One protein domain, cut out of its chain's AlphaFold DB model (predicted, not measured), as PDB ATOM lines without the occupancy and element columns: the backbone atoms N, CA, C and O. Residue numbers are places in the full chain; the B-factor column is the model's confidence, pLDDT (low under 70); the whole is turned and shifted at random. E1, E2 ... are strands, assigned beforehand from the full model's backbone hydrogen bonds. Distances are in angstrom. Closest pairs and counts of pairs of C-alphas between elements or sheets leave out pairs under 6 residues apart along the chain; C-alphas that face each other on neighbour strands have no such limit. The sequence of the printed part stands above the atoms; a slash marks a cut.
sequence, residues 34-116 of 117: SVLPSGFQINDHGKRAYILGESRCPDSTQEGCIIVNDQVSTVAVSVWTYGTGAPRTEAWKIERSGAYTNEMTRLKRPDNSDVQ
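AT A GLANCE: This is residues 34 to 116 of the 117 residues of an uncharacterized protein of Erwinia tasmaniensis (strain DSM 17950 / CFBP 7177 / CIP 109463 / NCPPB 4357 / Et1/99) (UniProt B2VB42). A curled antiparallel sheet of strands E2, E3, E5, E6 and E7, bent round like part of a barrel, has the small antiparallel sheet E1 and E4 over one face, as a small sandwich of two sheets face to face. The links E5 to E6 and E6 to E7 reach out at opposite ends of the longest axis. The printed part has 83 residues with seven named strands, E1 to E7 in order along the chain, and no named helix; the class is all strand. The larger sheet has the order E2, E3, E5, E6, E7. The whole is compact, with a radius of gyration of the C-alphas of 13.0 A, and flat in outline, spanning 41 by 32 by 16 A.

IN THESE COORDINATES: Find C-alpha 34 at (-6.192, 90.678, -16.683), where E1, residues 34 to 36, begins. Next come E2, residues 40 to 44, 12.2 A long, and E3, residues 47 to 52, 16.5 A. Go on to E4, residues 63 to 69, 17.1 A, and E5, residues 74 to 81, 20.9 A. At C-alpha 88, (15.622, 87.588, -22.038), begins E6, residues 88 to 97, 27.8 A. E7, residues 104 to 108, ends at C-alpha 108, (3.965, 97.682, -24.454).

HOW THE PARTS SIT: Start at edge strand E2: it forms a hairpin with E3, where N 44 and O 47 are 2.8 A apart, within hydrogen-bond range. E3 and E5 are antiparallel, with N 78 and O 52 at 2.8 A. In the meander E5, E6, E7, each strand the antiparallel neighbour of the one before, look at N 77 and O 90, 2.8 A, then at N 106 and O 95, 2.8 A. The pairing is staggered: E6 pairs with E5 over residues 88 to 93 and with E7, the other edge strand, over 93 to 97. In the other sheet, E1 and E4 are antiparallel, with N 36 and O 66 at 2.9 A. The parts of the two sheets that face each other are 8.8 A centre to centre, their strands at 35 degrees. The closest C-alphas of E3 and E4 are those of Leu 52 and Gly 64, 4.5 A; those of E4 and E5 are Ile 66 and Val 75, 7.3 A.

THE WHOLE: The two C-alphas farthest apart are those of Gly 85 and Thr 101, 42.0 A. The printed part has no cut and no long link. Residues 107 to 108 of E7 also pair, antiparallel, with residues 114 to 115. The mean pLDDT of the printed part is 88.9; residues 98 to 102 are under 70.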
ATOM      1  N   SER A  34      -6.504  91.789 -15.778       82.62
ATOM      2  CA  SER A  34      -6.192  90.678 -16.683       82.62
ATOM      3  C   SER A  34      -5.119  89.756 -16.106       82.62
ATOM      4  O   SER A  34      -4.209  90.198 -15.403       82.62
ATOM      5  N   VAL A  35      -5.191  88.469 -16.447       86.81
ATOM      6  CA  VAL A  35      -4.170  87.469 -16.108       86.81
ATOM      7  C   VAL A  35      -3.746  86.770 -17.392       86.81
ATOM      8  O   VAL A  35      -4.569  86.124 -18.037       86.81
ATOM      9  N   LEU A  36      -2.469  86.888 -17.765       90.25
ATOM     10  CA  LEU A  36      -1.913  86.076 -18.845       90.25
ATOM     11  C   LEU A  36      -1.379  84.775 -18.234       90.25
ATOM     12  O   LEU A  36      -0.606  84.833 -17.266       90.25
ATOM     13  N   PRO A  37      -1.773  83.609 -18.773       91.75
ATOM     14  CA  PRO A  37      -1.351  82.328 -18.236       91.75
ATOM     15  C   PRO A  37       0.153  82.111 -18.425       91.75
ATOM     16  O   PRO A  37       0.774  82.634 -19.352       91.75
ATOM     17  N   SER A  38       0.733  81.282 -17.561       93.44
ATOM     18  CA  SER A  38       2.122  80.844 -17.698       93.44
ATOM     19  C   SER A  38       2.349  80.158 -19.050       93.44
ATOM     20  O   SER A  38       1.583  79.277 -19.448       93.44
ATOM     21  N   GLY A  39       3.390  80.574 -19.774       93.94
ATOM     22  CA  GLY A  39       3.739  80.031 -21.089       93.94
ATOM     23  C   GLY A  39       2.897  80.589 -22.240       93.94
ATOM     24  O   GLY A  39       2.869  79.989 -23.315       93.94
ATOM     25  N   PHE A  40       2.217  81.721 -22.034       93.94
ATOM     26  CA  PHE A  40       1.449  82.399 -23.075       93.94
ATOM     27  C   PHE A  40       2.304  82.653 -24.329       93.94
ATOM     28  O   PHE A  40       3.459  83.071 -24.227       93.94
ATOM     29  N   GLN A  41       1.764  82.372 -25.518       94.69
ATOM     30  CA  GLN A  41       2.515  82.465 -26.773       94.69
ATOM     31  C   GLN A  41       2.347  83.834 -27.424       94.69
ATOM     32  O   GLN A  41       1.234  84.327 -27.566       94.69
ATOM     33  N   ILE A  42       3.452  84.403 -27.897       93.69
ATOM     34  CA  ILE A  42       3.471  85.685 -28.602       93.69
ATOM     35  C   ILE A  42       4.187  85.562 -29.949       93.69
ATOM     36  O   ILE A  42       4.963  84.631 -30.198       93.69
ATOM     37  N   ASN A  43       3.957  86.555 -30.805       92.44
ATOM     38  CA  ASN A  43       4.802  86.821 -31.958       92.44
ATOM     39  C   ASN A  43       5.914  87.802 -31.562       92.44
ATOM     40  O   ASN A  43       5.660  88.977 -31.312       92.44
ATOM     41  N   ASP A  44       7.147  87.320 -31.535       92.81
ATOM     42  CA  ASP A  44       8.347  88.104 -31.297       92.81
ATOM     43  C   ASP A  44       9.067  88.386 -32.621       92.81
ATOM     44  O   ASP A  44       9.869  87.582 -33.099       92.81
ATOM     45  N   HIS A  45       8.746  89.520 -33.249       90.94
ATOM     46  CA  HIS A  45       9.354  89.964 -34.514       90.94
ATOM     47  C   HIS A  45       9.334  88.916 -35.639       90.94
ATOM     48  O   HIS A  45      10.313  88.731 -36.362       90.94
ATOM     49  N   GLY A  46       8.215  88.209 -35.793       91.44
ATOM     50  CA  GLY A  46       8.039  87.163 -36.804       91.44
ATOM     51  C   GLY A  46       8.481  85.774 -36.341       91.44
ATOM     52  O   GLY A  46       8.355  84.813 -37.099       91.44
ATOM     53  N   LYS A  47       8.977  85.640 -35.108       93.25
ATOM     54  CA  LYS A  47       9.302  84.354 -34.490       93.25
ATOM     55  C   LYS A  47       8.293  84.034 -33.406       93.25
ATOM     56  O   LYS A  47       7.870  84.901 -32.650       93.25
ATOM     57  N   ARG A  48       7.929  82.760 -33.286       94.44
ATOM     58  CA  ARG A  48       7.153  82.312 -32.131       94.44
ATOM     59  C   ARG A  48       8.001  82.506 -30.871       94.44
ATOM     60  O   ARG A  48       9.206  82.236 -30.888       94.44
ATOM     61  N   ALA A  49       7.366  82.917 -29.787       95.25
ATOM     62  CA  ALA A  49       7.952  82.934 -28.456       95.25
ATOM     63  C   ALA A  49       6.887  82.566 -27.420       95.25
ATOM     64  O   ALA A  49       5.693  82.605 -27.718       95.25
ATOM     65  N   TYR A  50       7.318  82.215 -26.214       95.44
ATOM     66  CA  TYR A  50       6.441  82.152 -25.050       95.44
ATOM     67  C   TYR A  50       6.965  83.061 -23.945       95.44
ATOM     68  O   TYR A  50       8.159  83.374 -23.898       95.44
ATOM     69  N   ILE A  51       6.061  83.495 -23.072       95.62
ATOM     70  CA  ILE A  51       6.377  84.397 -21.972       95.62
ATOM     71  C   ILE A  51       6.047  83.790 -20.617       95.62
ATOM     72  O   ILE A  51       5.102  83.014 -20.473       95.62
ATOM     73  N   LEU A  52       6.848  84.167 -19.626       96.06
ATOM     74  CA  LEU A  52       6.648  83.834 -18.221       96.06
ATOM     75  C   LEU A  52       6.756  85.117 -17.399       96.06
ATOM     76  O   LEU A  52       7.709  85.879 -17.565       96.06
ATOM     77  N   GLY A  53       5.779  85.355 -16.532       95.06
ATOM     78  CA  GLY A  53       5.861  86.377 -15.494       95.06
ATOM     79  C   GLY A  53       6.571  85.868 -14.241       95.06
ATOM     80  O   GLY A  53       7.199  84.811 -14.243       95.06
ATOM     81  N   GLU A  54       6.429  86.615 -13.154       93.06
ATOM     82  CA  GLU A  54       7.007  86.280 -11.842       93.06
ATOM     83  C   GLU A  54       5.930  85.895 -10.816       93.06
ATOM     84  O   GLU A  54       6.240  85.463  -9.708       93.06
ATOM     85  N   SER A  55       4.652  86.035 -11.176       92.00
ATOM     86  CA  SER A  55       3.545  85.819 -10.251       92.00
ATOM     87  C   SER A  55       3.085  84.364 -10.231       92.00
ATOM     88  O   SER A  55       3.066  83.661 -11.249       92.00
ATOM     89  N   ARG A  56       2.613  83.935  -9.057       93.00
ATOM     90  CA  ARG A  56       1.819  82.716  -8.909       93.00
ATOM     91  C   ARG A  56       0.461  82.893  -9.582       93.00
ATOM     92  O   ARG A  56      -0.174  83.935  -9.431       93.00
ATOM     93  N   CYS A  57       0.014  81.877 -10.309       90.75
ATOM     94  CA  CYS A  57      -1.288  81.893 -10.960       90.75
ATOM     95  C   CYS A  57      -2.429  81.790  -9.916       90.75
ATOM     96  O   CYS A  57      -2.327  80.962  -9.014       90.75
ATOM     97  N   PRO A  58      -3.513  82.590 -10.004       87.06
ATOM     98  CA  PRO A  58      -4.567  82.626  -8.976       87.06
ATOM     99  C   PRO A  58      -5.282  81.284  -8.754       87.06
ATOM    100  O   PRO A  58      -5.574  80.924  -7.616       87.06
ATOM    101  N   ASP A  59      -5.494  80.523  -9.830       85.75
ATOM    102  CA  ASP A  59      -6.282  79.283  -9.816       85.75
ATOM    103  C   ASP A  59      -5.424  78.011  -9.895       85.75
ATOM    104  O   ASP A  59      -5.925  76.915 -10.151       85.75
ATOM    105  N   SER A  60      -4.106  78.130  -9.719       84.75
ATOM    106  CA  SER A  60      -3.210  76.979  -9.780       84.75
ATOM    107  C   SER A  60      -1.981  77.151  -8.891       84.75
ATOM    108  O   SER A  60      -1.644  78.231  -8.416       84.75
ATOM    109  N   THR A  61      -1.268  76.055  -8.644       86.88
ATOM    110  CA  THR A  61       0.042  76.103  -7.981       86.88
ATOM    111  C   THR A  61       1.172  76.477  -8.940       86.88
ATOM    112  O   THR A  61       2.327  76.516  -8.520       86.88
ATOM    113  N   GLN A  62       0.850  76.736 -10.210       89.88
ATOM    114  CA  GLN A  62       1.808  77.076 -11.247       89.88
ATOM    115  C   GLN A  62       2.333  78.501 -11.053       89.88
ATOM    116  O   GLN A  62       1.599  79.422 -10.687       89.88
ATOM    117  N   GLU A  63       3.616  78.679 -11.336       92.19
ATOM    118  CA  GLU A  63       4.269  79.983 -11.399       92.19
ATOM    119  C   GLU A  63       4.404  80.449 -12.852       92.19
ATOM    120  O   GLU A  63       4.255  79.674 -13.804       92.19
ATOM    121  N   GLY A  64       4.703  81.731 -13.034       93.69
ATOM    122  CA  GLY A  64       4.954  82.300 -14.354       93.69
ATOM    123  C   GLY A  64       3.753  83.000 -14.980       93.69
ATOM    124  O   GLY A  64       3.806  83.331 -16.163       93.69
ATOM    125  N   CYS A  65       2.683  83.246 -14.221       93.88
ATOM    126  CA  CYS A  65       1.599  84.104 -14.683       93.88
ATOM    127  C   CYS A  65       2.031  85.575 -14.687       93.88
ATOM    128  O   CYS A  65       2.830  86.014 -13.856       93.88
ATOM    129  N   ILE A  66       1.455  86.352 -15.601       93.00
ATOM    130  CA  ILE A  66       1.574  87.813 -15.597       93.00
ATOM    131  C   ILE A  66       0.241  88.360 -15.109       93.00
ATOM    132  O   ILE A  66      -0.792  88.163 -15.750       93.00
ATOM    133  N   ILE A  67       0.272  89.029 -13.960       90.12
ATOM    134  CA  ILE A  67      -0.910  89.631 -13.351       90.12
ATOM    135  C   ILE A  67      -0.910  91.129 -13.642       90.12
ATOM    136  O   ILE A  67       0.004  91.847 -13.241       90.12
ATOM    137  N   VAL A  68      -1.962  91.594 -14.307       88.06
ATOM    138  CA  VAL A  68      -2.251  93.010 -14.516       88.06
ATOM    139  C   VAL A  68      -3.415  93.387 -13.602       88.06
ATOM    140  O   VAL A  68      -4.546  92.952 -13.808       88.06
ATOM    141  N   ASN A  69      -3.141  94.205 -12.590       85.19
ATOM    142  CA  ASN A  69      -4.160  94.859 -11.762       85.19
ATOM    143  C   ASN A  69      -4.104  96.377 -11.965       85.19
ATOM    144  O   ASN A  69      -3.269  96.861 -12.720       85.19
ATOM    145  N   ASP A  70      -4.973  97.132 -11.313       82.69
ATOM    146  CA  ASP A  70      -5.062  98.595 -11.388       82.69
ATOM    147  C   ASP A  70      -3.834  99.351 -10.830       82.69
ATOM    148  O   ASP A  70      -3.562 100.476 -11.251       82.69
ATOM    149  N   GLN A  71      -3.051  98.736  -9.941       83.88
ATOM    150  CA  GLN A  71      -1.906  99.371  -9.269       83.88
ATOM    151  C   GLN A  71      -0.569  99.214 -10.016       83.88
ATOM    152  O   GLN A  71       0.381  99.955  -9.767       83.88
ATOM    153  N   VAL A  72      -0.459  98.245 -10.929       85.50
ATOM    154  CA  VAL A  72       0.812  97.908 -11.594       85.50
ATOM    155  C   VAL A  72       0.955  98.674 -12.910       85.50
ATOM    156  O   VAL A  72       0.136  98.547 -13.809       85.50
ATOM    157  N   SER A  73       2.010  99.465 -13.088       90.88
ATOM    158  CA  SER A  73       2.266 100.194 -14.348       90.88
ATOM    159  C   SER A  73       3.273  99.497 -15.267       90.88
ATOM    160  O   SER A  73       3.415  99.862 -16.434       90.88
ATOM    161  N   THR A  74       4.009  98.511 -14.756       93.50
ATOM    162  CA  THR A  74       5.045  97.771 -15.483       93.50
ATOM    163  C   THR A  74       5.139  96.350 -14.939       93.50
ATOM    164  O   THR A  74       5.023  96.155 -13.732       93.50
ATOM    165  N   VAL A  75       5.367  95.369 -15.808       93.25
ATOM    166  CA  VAL A  75       5.554  93.958 -15.444       93.25
ATOM    167  C   VAL A  75       6.882  93.439 -15.981       93.25
ATOM    168  O   VAL A  75       7.272  93.762 -17.103       93.25
ATOM    169  N   ALA A  76       7.580  92.637 -15.178       95.31
ATOM    170  CA  ALA A  76       8.746  91.891 -15.627       95.31
ATOM    171  C   ALA A  76       8.290  90.616 -16.348       95.31
ATOM    172  O   ALA A  76       7.433  89.878 -15.857       95.31
ATOM    173  N   VAL A  77       8.845  90.380 -17.534       95.88
ATOM    174  CA  VAL A  77       8.466  89.275 -18.413       95.88
ATOM    175  C   VAL A  77       9.719  88.595 -18.944       95.88
ATOM    176  O   VAL A  77      10.567  89.227 -19.571       95.88
ATOM    177  N   SER A  78       9.832  87.289 -18.729       97.00
ATOM    178  CA  SER A  78      10.844  86.455 -19.373       97.00
ATOM    179  C   SER A  78      10.330  85.986 -20.728       97.00
ATOM    180  O   SER A  78       9.361  85.233 -20.797       97.00
ATOM    181  N   VAL A  79      10.989  86.410 -21.803       96.69
ATOM    182  CA  VAL A  79      10.645  86.057 -23.182       96.69
ATOM    183  C   VAL A  79      11.583  84.970 -23.690       96.69
ATOM    184  O   VAL A  79      12.797  85.165 -23.786       96.69
ATOM    185  N   TRP A  80      11.003  83.832 -24.060       96.44
ATOM    186  CA  TRP A  80      11.694  82.700 -24.666       96.44
ATOM    187  C   TRP A  80      11.329  82.587 -26.143       96.44
ATOM    188  O   TRP A  80      10.273  82.063 -26.503       96.44
ATOM    189  N   THR A  81      12.215  83.054 -27.020       96.06
ATOM    190  CA  THR A  81      12.008  82.969 -28.472       96.06
ATOM    191  C   THR A  81      12.503  81.631 -29.002       96.06
ATOM    192  O   THR A  81      13.637  81.222 -28.737       96.06
ATOM    193  N   TYR A  82      11.677  80.939 -29.788       92.62
ATOM    194  CA  TYR A  82      12.064  79.649 -30.356       92.62
ATOM    195  C   TYR A  82      13.297  79.803 -31.259       92.62
ATOM    196  O   TYR A  82      13.385  80.714 -32.083       92.62
ATOM    197  N   GLY A  83      14.267  78.903 -31.086       89.75
ATOM    198  CA  GLY A  83      15.548  78.955 -31.793       89.75
ATOM    199  C   GLY A  83      16.557  79.956 -31.217       89.75
ATOM    200  O   GLY A  83      17.653  80.075 -31.756       89.75
ATOM    201  N   THR A  84      16.221  80.658 -30.131       85.06
ATOM    202  CA  THR A  84      17.188  81.422 -29.327       85.06
ATOM    203  C   THR A  84      17.556  80.616 -28.079       85.06
ATOM    204  O   THR A  84      16.717  79.908 -27.530       85.06
ATOM    205  N   GLY A  85      18.832  80.635 -27.681       84.44
ATOM    206  CA  GLY A  85      19.356  79.702 -26.673       84.44
ATOM    207  C   GLY A  85      19.049  80.059 -25.217       84.44
ATOM    208  O   GLY A  85      19.091  79.177 -24.366       84.44
ATOM    209  N   ALA A  86      18.749  81.322 -24.917       90.44
ATOM    210  CA  ALA A  86      18.492  81.788 -23.558       90.44
ATOM    211  C   ALA A  86      17.319  82.777 -23.542       90.44
ATOM    212  O   ALA A  86      17.152  83.528 -24.511       90.44
ATOM    213  N   PRO A  87      16.527  82.805 -22.457       93.88
ATOM    214  CA  PRO A  87      15.508  83.821 -22.289       93.88
ATOM    215  C   PRO A  87      16.123  85.189 -22.080       93.88
ATOM    216  O   PRO A  87      17.231  85.329 -21.560       93.88
ATOM    217  N   ARG A  88      15.339  86.207 -22.415       95.38
ATOM    218  CA  ARG A  88      15.622  87.588 -22.038       95.38
ATOM    219  C   ARG A  88      14.525  88.102 -21.127       95.38
ATOM    220  O   ARG A  88      13.351  87.825 -21.358       95.38
ATOM    221  N   THR A  89      14.912  88.864 -20.120       96.19
ATOM    222  CA  THR A  89      13.966  89.567 -19.258       96.19
ATOM    223  C   THR A  89      13.696  90.945 -19.842       96.19
ATOM    224  O   THR A  89      14.622  91.682 -20.175       96.19
ATOM    225  N   GLU A  90      12.423  91.292 -19.968       96.56
ATOM    226  CA  GLU A  90      11.952  92.586 -20.437       96.56
ATOM    227  C   GLU A  90      11.030  93.209 -19.384       96.56
ATOM    228  O   GLU A  90      10.267  92.512 -18.720       96.56
ATOM    229  N   ALA A  91      11.083  94.533 -19.248       96.12
ATOM    230  CA  ALA A  91      10.119  95.292 -18.462       96.12
ATOM    231  C   ALA A  91       9.072  95.881 -19.414       96.12
ATOM    232  O   ALA A  91       9.387  96.754 -20.224       96.12
ATOM    233  N   TRP A  92       7.846  95.372 -19.361       95.19
ATOM    234  CA  TRP A  92       6.755  95.793 -20.240       95.19
ATOM    235  C   TRP A  92       5.864  96.796 -19.535       95.19
ATOM    236  O   TRP A  92       5.446  96.562 -18.402       95.19
ATOM    237  N   LYS A  93       5.541  97.901 -20.205       94.56
ATOM    238  CA  LYS A  93       4.615  98.899 -19.665       94.56
ATOM    239  C   LYS A  93       3.181  98.448 -19.887       94.56
ATOM    240  O   LYS A  93       2.857  97.886 -20.932       94.56
ATOM    241  N   ILE A  94       2.326  98.739 -18.919       91.06
ATOM    242  CA  ILE A  94       0.886  98.551 -19.053       91.06
ATOM    243  C   ILE A  94       0.272  99.892 -19.442       91.06
ATOM    244  O   ILE A  94       0.298 100.848 -18.666       91.06
ATOM    245  N   GLU A  95      -0.291  99.950 -20.642       88.38
ATOM    246  CA  GLU A  95      -1.061 101.090 -21.118       88.38
ATOM    247  C   GLU A  95      -2.548 100.791 -20.945       88.38
ATOM    248  O   GLU A  95      -3.052  99.774 -21.421       88.38
ATOM    249  N   ARG A  96      -3.250 101.686 -20.249       84.62
ATOM    250  CA  ARG A  96      -4.694 101.601 -20.033       84.62
ATOM    251  C   ARG A  96      -5.367 102.736 -20.777       84.62
ATOM    252  O   ARG A  96      -4.928 103.883 -20.695       84.62
ATOM    253  N   SER A  97      -6.420 102.422 -21.518       79.50
ATOM    254  CA  SER A  97      -7.198 103.420 -22.252       79.50
ATOM    255  C   SER A  97      -8.683 103.099 -22.183       79.50
ATOM    256  O   SER A  97      -9.055 101.937 -22.296       79.50
ATOM    257  N   GLY A  98      -9.525 104.121 -22.041       69.38
ATOM    258  CA  GLY A  98     -10.976 103.967 -21.890       69.38
ATOM    259  C   GLY A  98     -11.466 104.360 -20.495       69.38
ATOM    260  O   GLY A  98     -10.679 104.562 -19.575       69.38
ATOM    261  N   ALA A  99     -12.781 104.527 -20.353       63.34
ATOM    262  CA  ALA A  99     -13.418 104.687 -19.045       63.34
ATOM    263  C   ALA A  99     -13.586 103.310 -18.379       63.34
ATOM    264  O   ALA A  99     -13.642 102.318 -19.093       63.34
ATOM    265  N   TYR A 100     -13.729 103.263 -17.051       59.84
ATOM    266  CA  TYR A 100     -13.783 102.054 -16.200       59.84
ATOM    267  C   TYR A 100     -14.551 100.840 -16.775       59.84
ATOM    268  O   TYR A 100     -14.151  99.702 -16.574       59.84
ATOM    269  N   THR A 101     -15.638 101.052 -17.524       59.91
ATOM    270  CA  THR A 101     -16.448  99.974 -18.128       59.91
ATOM    271  C   THR A 101     -15.959  99.470 -19.495       59.91
ATOM    272  O   THR A 101     -16.467  98.470 -19.985       59.91
ATOM    273  N   ASN A 102     -14.999 100.155 -20.120       64.19
ATOM    274  CA  ASN A 102     -14.420  99.867 -21.438       64.19
ATOM    275  C   ASN A 102     -12.887 100.004 -21.414       64.19
ATOM    276  O   ASN A 102     -12.284 100.447 -22.394       64.19
ATOM    277  N   GLU A 103     -12.259  99.705 -20.276       70.12
ATOM    278  CA  GLU A 103     -10.811  99.806 -20.139       70.12
ATOM    279  C   GLU A 103     -10.126  98.738 -21.001       70.12
ATOM    280  O   GLU A 103     -10.240  97.535 -20.773       70.12
ATOM    281  N   MET A 104      -9.403  99.188 -22.022       74.38
ATOM    282  CA  MET A 104      -8.494  98.355 -22.791       74.38
ATOM    283  C   MET A 104      -7.122  98.406 -22.138       74.38
ATOM    284  O   MET A 104      -6.514  99.475 -22.041       74.38
ATOM    285  N   THR A 105      -6.625  97.236 -21.752       82.75
ATOM    286  CA  THR A 105      -5.249  97.045 -21.295       82.75
ATOM    287  C   THR A 105      -4.386  96.604 -22.472       82.75
ATOM    288  O   THR A 105      -4.716  95.644 -23.166       82.75
ATOM    289  N   ARG A 106      -3.264  97.289 -22.688       87.44
ATOM    290  CA  ARG A 106      -2.231  96.923 -23.662       87.44
ATOM    291  C   ARG A 106      -0.898  96.730 -22.960       87.44
ATOM    292  O   ARG A 106      -0.545  97.484 -22.057       87.44
ATOM    293  N   LEU A 107      -0.149  95.730 -23.407       90.50
ATOM    294  CA  LEU A 107       1.211  95.479 -22.948       90.50
ATOM    295  C   LEU A 107       2.190  96.012 -23.994       90.50
ATOM    296  O   LEU A 107       2.222  95.531 -25.127       90.50
ATOM    297  N   LYS A 108       2.984  97.010 -23.603       93.25
ATOM    298  CA  LYS A 108       3.965  97.682 -24.454       93.25
ATOM    299  C   LYS A 108       5.366  97.181 -24.137       93.25
ATOM    300  O   LYS A 108       5.842  97.318 -23.007       93.25
ATOM    301  N   ARG A 109       6.043  96.623 -25.137       94.94
ATOM    302  CA  ARG A 109       7.427  96.148 -25.020       94.94
ATOM    303  C   ARG A 109       8.428  97.314 -24.992       94.94
ATOM    304  O   ARG A 109       8.077  98.428 -25.390       94.94
ATOM    305  N   PRO A 110       9.688  97.088 -24.565       95.50
ATOM    306  CA  PRO A 110      10.718  98.133 -24.517       95.50
ATOM    307  C   PRO A 110      11.021  98.795 -25.870       95.50
ATOM    308  O   PRO A 110      11.473  99.935 -25.916       95.50
ATOM    309  N   ASP A 111      10.764  98.090 -26.969       93.19
ATOM    310  CA  ASP A 111      10.933  98.565 -28.344       93.19
ATOM    311  C   ASP A 111       9.686  99.275 -28.914       93.19
ATOM    312  O   ASP A 111       9.652  99.618 -30.094       93.19
ATOM    313  N   ASN A 112       8.669  99.511 -28.077       90.25
ATOM    314  CA  ASN A 112       7.357 100.064 -28.417       90.25
ATOM    315  C   ASN A 112       6.464  99.170 -29.294       90.25
ATOM    316  O   ASN A 112       5.436  99.648 -29.786       90.25
ATOM    317  N   SER A 113       6.783  97.887 -29.469       90.19
ATOM    318  CA  SER A 113       5.834  96.933 -30.047       90.19
ATOM    319  C   SER A 113       4.737  96.570 -29.039       90.19
ATOM    320  O   SER A 113       4.967  96.512 -27.828       90.19
ATOM    321  N   ASP A 114       3.515  96.382 -29.537       87.81
ATOM    322  CA  ASP A 114       2.372  95.972 -28.723       87.81
ATOM    323  C   ASP A 114       2.286  94.445 -28.678       87.81
ATOM    324  O   ASP A 114       2.402  93.776 -29.708       87.81
ATOM    325  N   VAL A 115       2.032  93.892 -27.493       85.19
ATOM    326  CA  VAL A 115       1.639  92.492 -27.345       85.19
ATOM    327  C   VAL A 115       0.123  92.426 -27.317       85.19
ATOM    328  O   VAL A 115      -0.515  93.004 -26.438       85.19
ATOM    329  N   GLN A 116      -0.443  91.727 -28.295       72.44
ATOM    330  CA  GLN A 116      -1.843  91.327 -28.270       72.44
ATOM    331  C   GLN A 116      -1.946  89.999 -27.506       72.44
ATOM    332  O   GLN A 116      -1.416  89.002 -28.007       72.44
TER     333      GLN A 116